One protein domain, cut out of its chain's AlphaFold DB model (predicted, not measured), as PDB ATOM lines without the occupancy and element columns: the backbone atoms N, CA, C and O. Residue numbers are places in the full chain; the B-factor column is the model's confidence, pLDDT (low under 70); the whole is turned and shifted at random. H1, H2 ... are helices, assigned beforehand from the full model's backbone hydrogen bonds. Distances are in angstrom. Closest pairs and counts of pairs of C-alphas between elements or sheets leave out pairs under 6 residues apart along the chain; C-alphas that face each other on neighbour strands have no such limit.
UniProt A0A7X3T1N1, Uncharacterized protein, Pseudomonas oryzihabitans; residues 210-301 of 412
ATOM      1  N   PHE A 210     267.384 256.945 454.997       95.94
ATOM      2  CA  PHE A 210     265.983 256.587 454.813       95.94
ATOM      3  C   PHE A 210     265.347 255.977 456.068       95.94
ATOM      4  O   PHE A 210     264.335 256.480 456.549       95.94
ATOM      5  N   THR A 211     265.980 254.954 456.650       95.69
ATOM      6  CA  THR A 211     265.521 254.302 457.886       95.69
ATOM      7  C   THR A 211     265.365 255.313 459.027       95.69
ATOM      8  O   THR A 211     264.379 255.274 459.759       95.69
ATOM      9  N   VAL A 212     266.313 256.247 459.163       97.06
ATOM     10  CA  VAL A 212     266.259 257.304 460.185       97.06
ATOM     11  C   VAL A 212     265.123 258.296 459.905       97.06
ATOM     12  O   VAL A 212     264.369 258.620 460.818       97.06
ATOM     13  N   ALA A 213     264.959 258.750 458.660       97.94
ATOM     14  CA  ALA A 213     263.917 259.706 458.284       97.94
ATOM     15  C   ALA A 213     262.495 259.128 458.423       97.94
ATOM     16  O   ALA A 213     261.599 259.830 458.894       97.94
ATOM     17  N   TYR A 214     262.293 257.853 458.072       98.12
ATOM     18  CA  TYR A 214     261.022 257.148 458.271       98.12
ATOM     19  C   TYR A 214     260.684 256.997 459.764       98.12
ATOM     20  O   TYR A 214     259.595 257.384 460.184       98.12
ATOM     21  N   GLU A 215     261.622 256.526 460.597       97.62
ATOM     22  CA  GLU A 215     261.389 256.423 462.047       97.62
ATOM     23  C   GLU A 215     261.087 257.780 462.693       97.62
ATOM     24  O   GLU A 215     260.234 257.873 463.578       97.62
ATOM     25  N   GLU A 216     261.761 258.843 462.250       98.12
ATOM     26  CA  GLU A 216     261.479 260.203 462.701       98.12
ATOM     27  C   GLU A 216     260.078 260.656 462.274       98.12
ATOM     28  O   GLU A 216     259.356 261.222 463.094       98.12
ATOM     29  N   ALA A 217     259.639 260.342 461.052       98.00
ATOM     30  CA  ALA A 217     258.277 260.616 460.602       98.00
ATOM     31  C   ALA A 217     257.229 259.906 461.485       98.00
ATOM     32  O   ALA A 217     256.353 260.572 462.044       98.00
ATOM     33  N   LYS A 218     257.380 258.594 461.734       97.75
ATOM     34  CA  LYS A 218     256.510 257.836 462.661       97.75
ATOM     35  C   LYS A 218     256.568 258.385 464.098       97.75
ATOM     36  O   LYS A 218     255.552 258.419 464.795       97.75
ATOM     37  N   ARG A 219     257.731 258.867 464.563       97.12
ATOM     38  CA  ARG A 219     257.864 259.523 465.880       97.12
ATOM     39  C   ARG A 219     257.055 260.820 465.943       97.12
ATOM     40  O   ARG A 219     256.409 261.066 466.959       97.12
ATOM     41  N   PHE A 220     257.052 261.631 464.886       97.12
ATOM     42  CA  PHE A 220     256.265 262.866 464.840       97.12
ATOM     43  C   PHE A 220     254.752 262.614 464.729       97.12
ATOM     44  O   PHE A 220     253.995 263.294 465.428       97.12
ATOM     45  N   GLU A 221     254.309 261.593 463.985       95.62
ATOM     46  CA  GLU A 221     252.907 261.137 464.031       95.62
ATOM     47  C   GLU A 221     252.468 260.794 465.462       95.62
ATOM     48  O   GLU A 221     251.390 261.202 465.891       95.62
ATOM     49  N   SER A 222     253.326 260.118 466.242       94.25
ATOM     50  CA  SER A 222     253.021 259.748 467.636       94.25
ATOM     51  C   SER A 222     252.824 260.948 468.579       94.25
ATOM     52  O   SER A 222     252.271 260.796 469.667       94.25
ATOM     53  N   TYR A 223     253.220 262.155 468.157       91.81
ATOM     54  CA  TYR A 223     252.949 263.415 468.859       91.81
ATOM     55  C   TYR A 223     251.688 264.141 468.356       91.81
ATOM     56  O   TYR A 223     251.437 265.276 468.767       91.81
ATOM     57  N   GLY A 224     250.936 263.546 467.426       92.06
ATOM     58  CA  GLY A 224     249.828 264.200 466.726       92.06
ATOM     59  C   GLY A 224     250.280 265.287 465.745       92.06
ATOM     60  O   GLY A 224     249.492 266.166 465.396       92.06
ATOM     61  N   VAL A 225     251.548 265.283 465.315       91.50
ATOM     62  CA  VAL A 225     252.029 266.214 464.288       91.50
ATOM     63  C   VAL A 225     251.698 265.629 462.923       91.50
ATOM     64  O   VAL A 225     252.194 264.565 462.574       91.50
ATOM     65  N   ALA A 226     250.889 266.345 462.137       93.25
ATOM     66  CA  ALA A 226     250.554 265.935 460.778       93.25
ATOM     67  C   ALA A 226     251.822 265.797 459.917       93.25
ATOM     68  O   ALA A 226     252.531 266.784 459.695       93.25
ATOM     69  N   VAL A 227     252.083 264.580 459.453       96.19
ATOM     70  CA  VAL A 227     253.085 264.231 458.440       96.19
ATOM     71  C   VAL A 227     252.350 264.033 457.113       96.19
ATOM     72  O   VAL A 227     251.176 263.657 457.105       96.19
ATOM     73  N   ASN A 228     253.003 264.303 455.986       97.25
ATOM     74  CA  ASN A 228     252.445 264.034 454.665       97.25
ATOM     75  C   ASN A 228     252.164 262.526 454.497       97.25
ATOM     76  O   ASN A 228     253.087 261.720 454.367       97.25
ATOM     77  N   SER A 229     250.881 262.155 454.486       96.12
ATOM     78  CA  SER A 229     250.428 260.761 454.445       96.12
ATOM     79  C   SER A 229     250.825 260.027 453.165       96.12
ATOM     80  O   SER A 229     251.103 258.834 453.226       96.12
ATOM     81  N   GLN A 230     250.923 260.720 452.026       95.75
ATOM     82  CA  GLN A 230     251.391 260.123 450.772       95.75
ATOM     83  C   GLN A 230     252.883 259.784 450.848       95.75
ATOM     84  O   GLN A 230     253.255 258.642 450.600       95.75
ATOM     85  N   LEU A 231     253.739 260.735 451.259       97.06
ATOM     86  CA  LEU A 231     255.168 260.460 451.476       97.06
ATOM     87  C   LEU A 231     255.373 259.305 452.453       97.06
ATOM     88  O   LEU A 231     256.246 258.464 452.238       97.06
ATOM     89  N   LEU A 232     254.576 259.273 453.523       97.00
ATOM     90  CA  LEU A 232     254.677 258.228 454.524       97.00
ATOM     91  C   LEU A 232     254.226 256.868 453.987       97.00
ATOM     92  O   LEU A 232     254.898 255.892 454.278       97.00
ATOM     93  N   LEU A 233     253.169 256.799 453.174       97.00
ATOM     94  CA  LEU A 233     252.711 255.563 452.533       97.00
ATOM     95  C   LEU A 233     253.779 254.970 451.595       97.00
ATOM     96  O   LEU A 233     254.039 253.769 451.641       97.00
ATOM     97  N   TYR A 234     254.435 255.808 450.783       97.31
ATOM     98  CA  TYR A 234     255.544 255.373 449.923       97.31
ATOM     99  C   TYR A 234     256.767 254.925 450.736       97.31
ATOM    100  O   TYR A 234     257.413 253.933 450.402       97.31
ATOM    101  N   ALA A 235     257.085 255.632 451.823       97.44
ATOM    102  CA  ALA A 235     258.188 255.261 452.702       97.44
ATOM    103  C   ALA A 235     257.887 254.011 453.549       97.44
ATOM    104  O   ALA A 235     258.795 253.232 453.807       97.44
ATOM    105  N   ASP A 236     256.639 253.780 453.952       97.44
ATOM    106  CA  ASP A 236     256.232 252.577 454.686       97.44
ATOM    107  C   ASP A 236     256.399 251.326 453.818       97.44
ATOM    108  O   ASP A 236     257.058 250.375 454.237       97.44
ATOM    109  N   TYR A 237     255.953 251.394 452.557       95.94
ATOM    110  CA  TYR A 237     256.153 250.328 451.571       95.94
ATOM    111  C   TYR A 237     257.638 249.962 451.415       95.94
ATOM    112  O   TYR A 237     258.023 248.803 451.560       95.94
ATOM    113  N   LEU A 238     258.499 250.959 451.173       94.94
ATOM    114  CA  LEU A 238     259.941 250.736 451.014       94.94
ATOM    115  C   LEU A 238     260.633 250.274 452.303       94.94
ATOM    116  O   LEU A 238     261.602 249.516 452.239       94.94
ATOM    117  N   TYR A 239     260.158 250.715 453.469       94.62
ATOM    118  CA  TYR A 239     260.677 250.272 454.760       94.62
ATOM    119  C   TYR A 239     260.367 248.790 454.993       94.62
ATOM    120  O   TYR A 239     261.281 248.009 455.259       94.62
ATOM    121  N   GLN A 240     259.106 248.386 454.830       92.81
ATOM    122  CA  GLN A 240     258.680 247.000 455.028       92.81
ATOM    123  C   GLN A 240     259.305 246.063 453.985       92.81
ATOM    124  O   GLN A 240     259.862 245.029 454.355       92.81
ATOM    125  N   ARG A 241     259.334 246.460 452.703       89.94
ATOM    126  CA  ARG A 241     260.017 245.708 451.637       89.94
ATOM    127  C   ARG A 241     261.500 245.482 451.953       89.94
ATOM    128  O   ARG A 241     262.001 244.380 451.747       89.94
ATOM    129  N   LYS A 242     262.199 246.479 452.516       89.00
ATOM    130  CA  LYS A 242     263.601 246.329 452.938       89.00
ATOM    131  C   LYS A 242     263.776 245.362 454.110       89.00
ATOM    132  O   LYS A 242     264.694 244.544 454.075       89.00
ATOM    133  N   GLU A 243     262.962 245.481 455.157       86.94
ATOM    134  CA  GLU A 243     263.084 244.605 456.331       86.94
ATOM    135  C   GLU A 243     262.825 243.138 455.937       86.94
ATOM    136  O   GLU A 243     263.605 242.265 456.321       86.94
ATOM    137  N   ASN A 244     261.835 242.865 455.077       83.88
ATOM    138  CA  ASN A 244     261.527 241.505 454.613       83.88
ATOM    139  C   ASN A 244     262.544 240.949 453.600       83.88
ATOM    140  O   ASN A 244     262.904 239.774 453.683       83.88
ATOM    141  N   ALA A 245     263.140 241.791 452.744       79.12
ATOM    142  CA  ALA A 245     264.254 241.386 451.874       79.12
ATOM    143  C   ALA A 245     265.481 240.852 452.649       79.12
ATOM    144  O   ALA A 245     266.321 240.154 452.081       79.12
ATOM    145  N   SER A 246     265.596 241.150 453.951       66.69
ATOM    146  CA  SER A 246     266.638 240.586 454.820       66.69
ATOM    147  C   SER A 246     266.329 239.180 455.360       66.69
ATOM    148  O   SER A 246     267.231 238.526 455.887       66.69
ATOM    149  N   LEU A 247     265.081 238.706 455.235       62.03
ATOM    150  CA  LEU A 247     264.593 237.469 455.855       62.03
ATOM    151  C   LEU A 247     264.587 236.272 454.895       62.03
ATOM    152  O   LEU A 247     264.956 235.172 455.314       62.03
ATOM    153  N   SER A 248     264.234 236.450 453.616       59.38
ATOM    154  CA  SER A 248     264.472 235.424 452.590       59.38
ATOM    155  C   SER A 248     264.482 235.984 451.163       59.38
ATOM    156  O   SER A 248     263.784 236.944 450.859       59.38
ATOM    157  N   ALA A 249     265.212 235.324 450.258       60.59
ATOM    158  CA  ALA A 249     265.223 235.646 448.825       60.59
ATOM    159  C   ALA A 249     263.948 235.205 448.064       60.59
ATOM    160  O   ALA A 249     263.894 235.338 446.845       60.59
ATOM    161  N   PHE A 250     262.956 234.650 448.769       58.31
ATOM    162  CA  PHE A 250     261.702 234.115 448.223       58.31
ATOM    163  C   PHE A 250     260.465 234.749 448.883       58.31
ATOM    164  O   PHE A 250     259.355 234.237 448.746       58.31
ATOM    165  N   ASP A 251     260.658 235.827 449.647       65.31
ATOM    166  CA  ASP A 251     259.567 236.554 450.281       65.31
ATOM    167  C   ASP A 251     258.978 237.562 449.284       65.31
ATOM    168  O   ASP A 251     259.539 238.629 449.033       65.31
ATOM    169  N   HIS A 252     257.865 237.168 448.663       68.00
ATOM    170  CA  HIS A 252     257.160 237.945 447.646       68.00
ATOM    171  C   HIS A 252     256.029 238.816 448.225       68.00
ATOM    172  O   HIS A 252     255.177 239.271 447.465       68.00
ATOM    173  N   SER A 253     256.019 239.092 449.539       77.06
ATOM    174  CA  SER A 253     255.003 239.942 450.193       77.06
ATOM    175  C   SER A 253     254.971 241.407 449.725       77.06
ATOM    176  O   SER A 253     254.111 242.157 450.171       77.06
ATOM    177  N   PHE A 254     255.903 241.834 448.864       84.25
ATOM    178  CA  PHE A 254     255.969 243.184 448.296       84.25
ATOM    179  C   PHE A 254     256.293 243.084 446.804       84.25
ATOM    180  O   PHE A 254     257.407 242.684 446.448       84.25
ATOM    181  N   PHE A 255     255.342 243.431 445.932       85.62
ATOM    182  CA  PHE A 255     255.420 243.094 444.501       85.62
ATOM    183  C   PHE A 255     255.472 244.279 443.530       85.62
ATOM    184  O   PHE A 255     255.676 244.060 442.339       85.62
ATOM    185  N   LEU A 256     255.300 245.518 443.995       90.00
ATOM    186  CA  LEU A 256     255.450 246.698 443.135       90.00
ATOM    187  C   LEU A 256     256.894 246.830 442.649       90.00
ATOM    188  O   LEU A 256     257.830 246.829 443.458       90.00
ATOM    189  N   GLU A 257     257.048 247.049 441.347       91.19
ATOM    190  CA  GLU A 257     258.290 247.521 440.749       91.19
ATOM    191  C   GLU A 257     258.538 248.965 441.191       91.19
ATOM    192  O   GLU A 257     257.640 249.813 441.151       91.19
ATOM    193  N   VAL A 258     259.761 249.257 441.638       92.75
ATOM    194  CA  VAL A 258     260.120 250.572 442.172       92.75
ATOM    195  C   VAL A 258     261.200 251.207 441.309       92.75
ATOM    196  O   VAL A 258     262.347 250.769 441.270       92.75
ATOM    197  N   HIS A 259     260.848 252.302 440.644       92.19
ATOM    198  CA  HIS A 259     261.789 253.039 439.816       92.19
ATOM    199  C   HIS A 259     262.888 253.702 440.664       92.19
ATOM    200  O   HIS A 259     262.604 254.449 441.599       92.19
ATOM    201  N   GLY A 260     264.151 253.456 440.305       88.06
ATOM    202  CA  GLY A 260     265.320 253.951 441.041       88.06
ATOM    203  C   GLY A 260     265.730 253.083 442.235       88.06
ATOM    204  O   GLY A 260     266.555 253.525 443.038       88.06
ATOM    205  N   ASP A 261     265.170 251.876 442.357       83.06
ATOM    206  CA  ASP A 261     265.590 250.866 443.333       83.06
ATOM    207  C   ASP A 261     266.827 250.076 442.877       83.06
ATOM    208  O   ASP A 261     267.658 249.750 443.702       83.06
ATOM    209  N   ASP A 262     267.062 249.853 441.580       72.31
ATOM    210  CA  ASP A 262     268.223 249.053 441.123       72.31
ATOM    211  C   ASP A 262     269.595 249.721 441.377       72.31
ATOM    212  O   ASP A 262     270.656 249.100 441.281       72.31
ATOM    213  N   ASN A 263     269.589 251.007 441.731       62.94
ATOM    214  CA  ASN A 263     270.756 251.889 441.738       62.94
ATOM    215  C   ASN A 263     271.618 251.835 443.023       62.94
ATOM    216  O   ASN A 263     272.408 252.751 443.256       62.94
ATOM    217  N   TRP A 264     271.537 250.765 443.833       59.28
ATOM    218  CA  TRP A 264     272.226 250.637 445.143       59.28
ATOM    219  C   TRP A 264     273.761 250.780 445.082       59.28
ATOM    220  O   TRP A 264     274.390 251.052 446.103       59.28
ATOM    221  N   PHE A 265     274.366 250.590 443.906       55.03
ATOM    222  CA  PHE A 265     275.813 250.705 443.672       55.03
ATOM    223  C   PHE A 265     276.212 251.896 442.783       55.03
ATOM    224  O   PHE A 265     277.391 252.048 442.465       55.03
ATOM    225  N   SER A 266     275.252 252.718 442.354       62.31
ATOM    226  CA  SER A 266     275.498 253.876 441.488       62.31
ATOM    227  C   SER A 266     275.731 255.157 442.303       62.31
ATOM    228  O   SER A 266     275.299 255.260 443.449       62.31
ATOM    229  N   GLU A 267     276.368 256.161 441.697       58.69
ATOM    230  CA  GLU A 267     276.423 257.525 442.254       58.69
ATOM    231  C   GLU A 267     275.129 258.330 441.989       58.69
ATOM    232  O   GLU A 267     275.024 259.493 442.386       58.69
ATOM    233  N   GLU A 268     274.145 257.740 441.302       65.44
ATOM    234  CA  GLU A 268     272.866 258.381 441.005       65.44
ATOM    235  C   GLU A 268     271.955 258.397 442.239       65.44
ATOM    236  O   GLU A 268     272.028 257.542 443.122       65.44
ATOM    237  N   ALA A 269     271.069 259.392 442.319       75.38
ATOM    238  CA  ALA A 269     270.168 259.523 443.457       75.38
ATOM    239  C   ALA A 269     269.174 258.352 443.498       75.38
ATOM    240  O   ALA A 269     268.327 258.227 442.620       75.38
ATOM    241  N   CYS A 270     269.239 257.529 444.543       90.69
ATOM    242  CA  CYS A 270     268.282 256.452 444.774       90.69
ATOM    243  C   CYS A 270     266.965 256.995 445.369       90.69
ATOM    244  O   CYS A 270     266.959 257.971 446.132       90.69
ATOM    245  N   ILE A 271     265.833 256.345 445.067       94.44
ATOM    246  CA  ILE A 271     264.498 256.766 445.536       94.44
ATOM    247  C   ILE A 271     264.394 256.825 447.071       94.44
ATOM    248  O   ILE A 271     263.701 257.684 447.622       94.44
ATOM    249  N   PHE A 272     265.147 255.976 447.774       94.38
ATOM    250  CA  PHE A 272     265.236 255.974 449.234       94.38
ATOM    251  C   PHE A 272     265.832 257.280 449.783       94.38
ATOM    252  O   PHE A 272     265.271 257.860 450.713       94.38
ATOM    253  N   ASP A 273     266.917 257.796 449.200       93.44
ATOM    254  CA  ASP A 273     267.543 259.051 449.645       93.44
ATOM    255  C   ASP A 273     266.700 260.277 449.269       93.44
ATOM    256  O   ASP A 273     266.630 261.258 450.026       93.44
ATOM    257  N   PHE A 274     265.986 260.201 448.139       95.56
ATOM    258  CA  PHE A 274     264.970 261.183 447.778       95.56
ATOM    259  C   PHE A 274     263.853 261.230 448.829       95.56
ATOM    260  O   PHE A 274     263.617 262.290 449.412       95.56
ATOM    261  N   LEU A 275     263.217 260.096 449.142       96.94
ATOM    262  CA  LEU A 275     262.159 260.013 450.156       96.94
ATOM    263  C   LEU A 275     262.656 260.420 451.546       96.94
ATOM    264  O   LEU A 275     261.974 261.183 452.229       96.94
ATOM    265  N   ALA A 276     263.868 260.017 451.939       96.94
ATOM    266  CA  ALA A 276     264.496 260.457 453.185       96.94
ATOM    267  C   ALA A 276     264.595 261.988 453.261       96.94
ATOM    268  O   ALA A 276     264.308 262.602 454.294       96.94
ATOM    269  N   THR A 277     264.976 262.618 452.147       96.75
ATOM    270  CA  THR A 277     265.071 264.074 452.019       96.75
ATOM    271  C   THR A 277     263.690 264.734 452.048       96.75
ATOM    272  O   THR A 277     263.524 265.737 452.743       96.75
ATOM    273  N   GLN A 278     262.685 264.180 451.362       97.94
ATOM    274  CA  GLN A 278     261.330 264.747 451.348       97.94
ATOM    275  C   GLN A 278     260.615 264.613 452.702       97.94
ATOM    276  O   GLN A 278     260.027 265.590 453.163       97.94
ATOM    277  N   LEU A 279     260.736 263.470 453.390       98.19
ATOM    278  CA  LEU A 279     260.259 263.301 454.771       98.19
ATOM    279  C   LEU A 279     260.934 264.308 455.709       98.19
ATOM    280  O   LEU A 279     260.269 264.982 456.494       98.19
ATOM    281  N   THR A 280     262.255 264.475 455.587       97.75
ATOM    282  CA  THR A 280     262.985 265.463 456.390       97.75
ATOM    283  C   THR A 280     262.480 266.887 456.119       97.75
ATOM    284  O   THR A 280     262.308 267.654 457.067       97.75
ATOM    285  N   ARG A 281     262.186 267.242 454.861       97.56
ATOM    286  CA  ARG A 281     261.614 268.550 454.487       97.56
ATOM    287  C   ARG A 281     260.219 268.757 455.065       97.56
ATOM    288  O   ARG A 281     259.978 269.812 455.649       97.56
ATOM    289  N   ASP A 282     259.346 267.755 454.988       97.94
ATOM    290  CA  ASP A 282     257.999 267.813 455.569       97.94
ATOM    291  C   ASP A 282     258.031 268.071 457.085       97.94
ATOM    292  O   ASP A 282     257.358 268.980 457.582       97.94
ATOM    293  N   LEU A 283     258.898 267.360 457.817       97.44
ATOM    294  CA  LEU A 283     259.100 267.575 459.255       97.44
ATOM    295  C   LEU A 283     259.594 268.997 459.577       97.44
ATOM    296  O   LEU A 283     259.222 269.564 460.605       97.44
ATOM    297  N   HIS A 284     260.377 269.612 458.687       97.62
ATOM    298  CA  HIS A 284     260.835 271.001 458.814       97.62
ATOM    299  C   HIS A 284     259.866 272.047 458.229       97.62
ATOM    300  O   HIS A 284     260.193 273.239 458.238       97.62
ATOM    301  N   ARG A 285     258.685 271.618 457.753       96.50
ATOM    302  CA  ARG A 285     257.675 272.430 457.043       96.50
ATOM    303  C   ARG A 285     258.202 273.120 455.784       96.50
ATOM    304  O   ARG A 285     257.695 274.158 455.367       96.50
ATOM    305  N   GLU A 286     259.222 272.537 455.172       96.38
ATOM    306  CA  GLU A 286     259.781 272.984 453.903       96.38
ATOM    307  C   GLU A 286     258.942 272.468 452.728       96.38
ATOM    308  O   GLU A 286     258.238 271.462 452.823       96.38
ATOM    309  N   LYS A 287     259.024 273.150 451.578       96.44
ATOM    310  CA  LYS A 287     258.338 272.702 450.362       96.44
ATOM    311  C   LYS A 287     258.895 271.342 449.923       96.44
ATOM    312  O   LYS A 287     260.082 271.247 449.607       96.44
ATOM    313  N   ILE A 288     258.025 270.342 449.850       97.06
ATOM    314  CA  ILE A 288     258.295 269.001 449.316       97.06
ATOM    315  C   ILE A 288     258.397 269.052 447.781       97.06
ATOM    316  O   ILE A 288     257.684 269.819 447.125       97.06
ATOM    317  N   GLU A 289     259.266 268.229 447.197       96.94
ATOM    318  CA  GLU A 289     259.249 267.899 445.767       96.94
ATOM    319  C   GLU A 289     258.415 266.638 445.520       96.94
ATOM    320  O   GLU A 289     258.608 265.617 446.170       96.94
ATOM    321  N   SER A 290     257.499 266.705 444.553       95.00
ATOM    322  CA  SER A 290     256.634 265.585 444.157       95.00
ATOM    323  C   SER A 290     257.185 264.760 442.990       95.00
ATOM    324  O   SER A 290     256.474 263.897 442.475       95.00
ATOM    325  N   ARG A 291     258.412 265.049 442.535       96.62
ATOM    326  CA  ARG A 291     259.046 264.386 441.393       96.62
ATOM    327  C   ARG A 291     260.422 263.831 441.738       96.62
ATOM    328  O   ARG A 291     261.252 264.570 442.263       96.62
ATOM    329  N   PHE A 292     260.643 262.574 441.374       95.31
ATOM    330  CA  PHE A 292     261.916 261.860 441.436       95.31
ATOM    331  C   PHE A 292     262.309 261.479 440.003       95.31
ATOM    332  O   PHE A 292     261.451 261.056 439.234       95.31
ATOM    333  N   ASP A 293     263.561 261.745 439.624       93.31
ATOM    334  CA  ASP A 293     264.072 261.643 438.243       93.31
ATOM    335  C   ASP A 293     263.081 262.118 437.151       93.31
ATOM    336  O   ASP A 293     262.735 261.434 436.191       93.31
ATOM    337  N   GLY A 294     262.500 263.304 437.362       94.75
ATOM    338  CA  GLY A 294     261.516 263.900 436.454       94.75
ATOM    339  C   GLY A 294     260.111 263.274 436.467       94.75
ATOM    340  O   GLY A 294     259.160 263.984 436.129       94.75
ATOM    341  N   LYS A 295     259.925 262.024 436.906       95.31
ATOM    342  CA  LYS A 295     258.615 261.349 437.066       95.31
ATOM    343  C   LYS A 295     257.888 261.828 438.322       95.31
ATOM    344  O   LYS A 295     258.537 262.355 439.223       95.31
ATOM    345  N   LEU A 296     256.557 261.699 438.415       96.12
ATOM    346  CA  LEU A 296     255.885 261.912 439.706       96.12
ATOM    347  C   LEU A 296     256.234 260.761 440.650       96.12
ATOM    348  O   LEU A 296     256.460 259.637 440.213       96.12
ATOM    349  N   LEU A 297     256.248 261.031 441.955       94.75
ATOM    350  CA  LEU A 297     256.540 260.008 442.961       94.75
ATOM    351  C   LEU A 297     255.555 258.825 442.903       94.75
ATOM    352  O   LEU A 297     255.963 257.699 443.145       94.75
ATOM    353  N   ALA A 298     254.291 259.066 442.534       94.25
ATOM    354  CA  ALA A 298     253.308 258.007 442.301       94.25
ATOM    355  C   ALA A 298     253.706 257.091 441.130       94.25
ATOM    356  O   ALA A 298     253.671 255.874 441.276       94.25
ATOM    357  N   ASP A 299     254.185 257.669 440.023       94.75
ATOM    358  CA  ASP A 299     254.653 256.952 438.825       94.75
ATOM    359  C   ASP A 299     255.947 256.141 439.069       94.75
ATOM    360  O   ASP A 299     256.458 255.492 438.157       94.75
ATOM    361  N   CYS A 300     256.526 256.216 440.274       95.69
ATOM    362  CA  CYS A 300     257.708 255.445 440.660       95.69
ATOM    363  C   CYS A 300     257.367 254.089 441.296       95.69
ATOM    364  O   CYS A 300     258.293 253.324 441.551       95.69
ATOM    365  N   PHE A 301     256.087 253.797 441.556       95.19
ATOM    366  CA  PHE A 301     255.605 252.541 442.136       95.19
ATOM    367  C   PHE A 301     254.613 251.903 441.160       95.19
ATOM    368  O   PHE A 301     253.492 252.384 441.001       95.19
TER     369      PHE A 301
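This is residues 210 to 301 of the 412 residues of an uncharacterized protein of Pseudomonas oryzihabitans (UniProt A0A7X3T1N1). Three helices pack together in a triangle: H1 and H3 side by side, and H2 crossing both with its first half while its later part reaches beyond them. A long loop, residues 246 to 270, folds back from the far end of H2 to the start of H3, and residues 284 to 301 turn back past H3 as a tail without a named element. The 92 printed residues include three named helices, in the order H1, H2, H3, and no named strand; the class is all helix, though 42 residues, under half, are in named elements. The whole is compact, with a radius of gyration of the C-alphas of 13.4 A and spans of 37 by 29 by 21 A.

H1, residues 210 to 221, touches H2, residues 229 to 245, at a steep tilt of 49 degrees, opposite ways; the closest C-alphas are those of Tyr 214 and Ala 235, 6.5 A apart. H2 touches H1 with residues 232 to 239 alone. H1 touches H3, residues 271 to 283, at a shallow tilt of 30 degrees, the same way, with the C-alphas of Phe 210 and Ala 276 closest at 4.5 A. H2 and H3 form a helical hairpin: they touch, opposite ways at a steep tilt of 42 degrees, closest at the C-alphas of Ala 235 and Leu 275, 6.7 A apart, with residues 231 to 238 alone of H2. The helix packing is mostly crossed, meaning mostly not at a shallow tilt, but only just: 1 of 3 pairs is shallow. In H1, H2 and H3 every O i to N i+4 pair is within hydrogen-bond range.

H1 begins at C-alpha 210, (265.983, 256.587, 454.813), and is 16.6 A long. H2 is 23.9 A long and ends at C-alpha 245, (264.254, 241.386, 451.874). H3, 18.3 A long, ends at C-alpha 283, (259.100, 267.575, 459.255).

The C-alphas of Phe 250 and Arg 285 are the two farthest apart, 39.5 A. The printed part has no cut; the link from H1 to H2 is short and that from H2 to H3 long. Residues 291 to 292 pair antiparallel with 295 to 296. Mean pLDDT of the printed part is 89.2, and residues 246 to 252 and 263 to 268 are under 70.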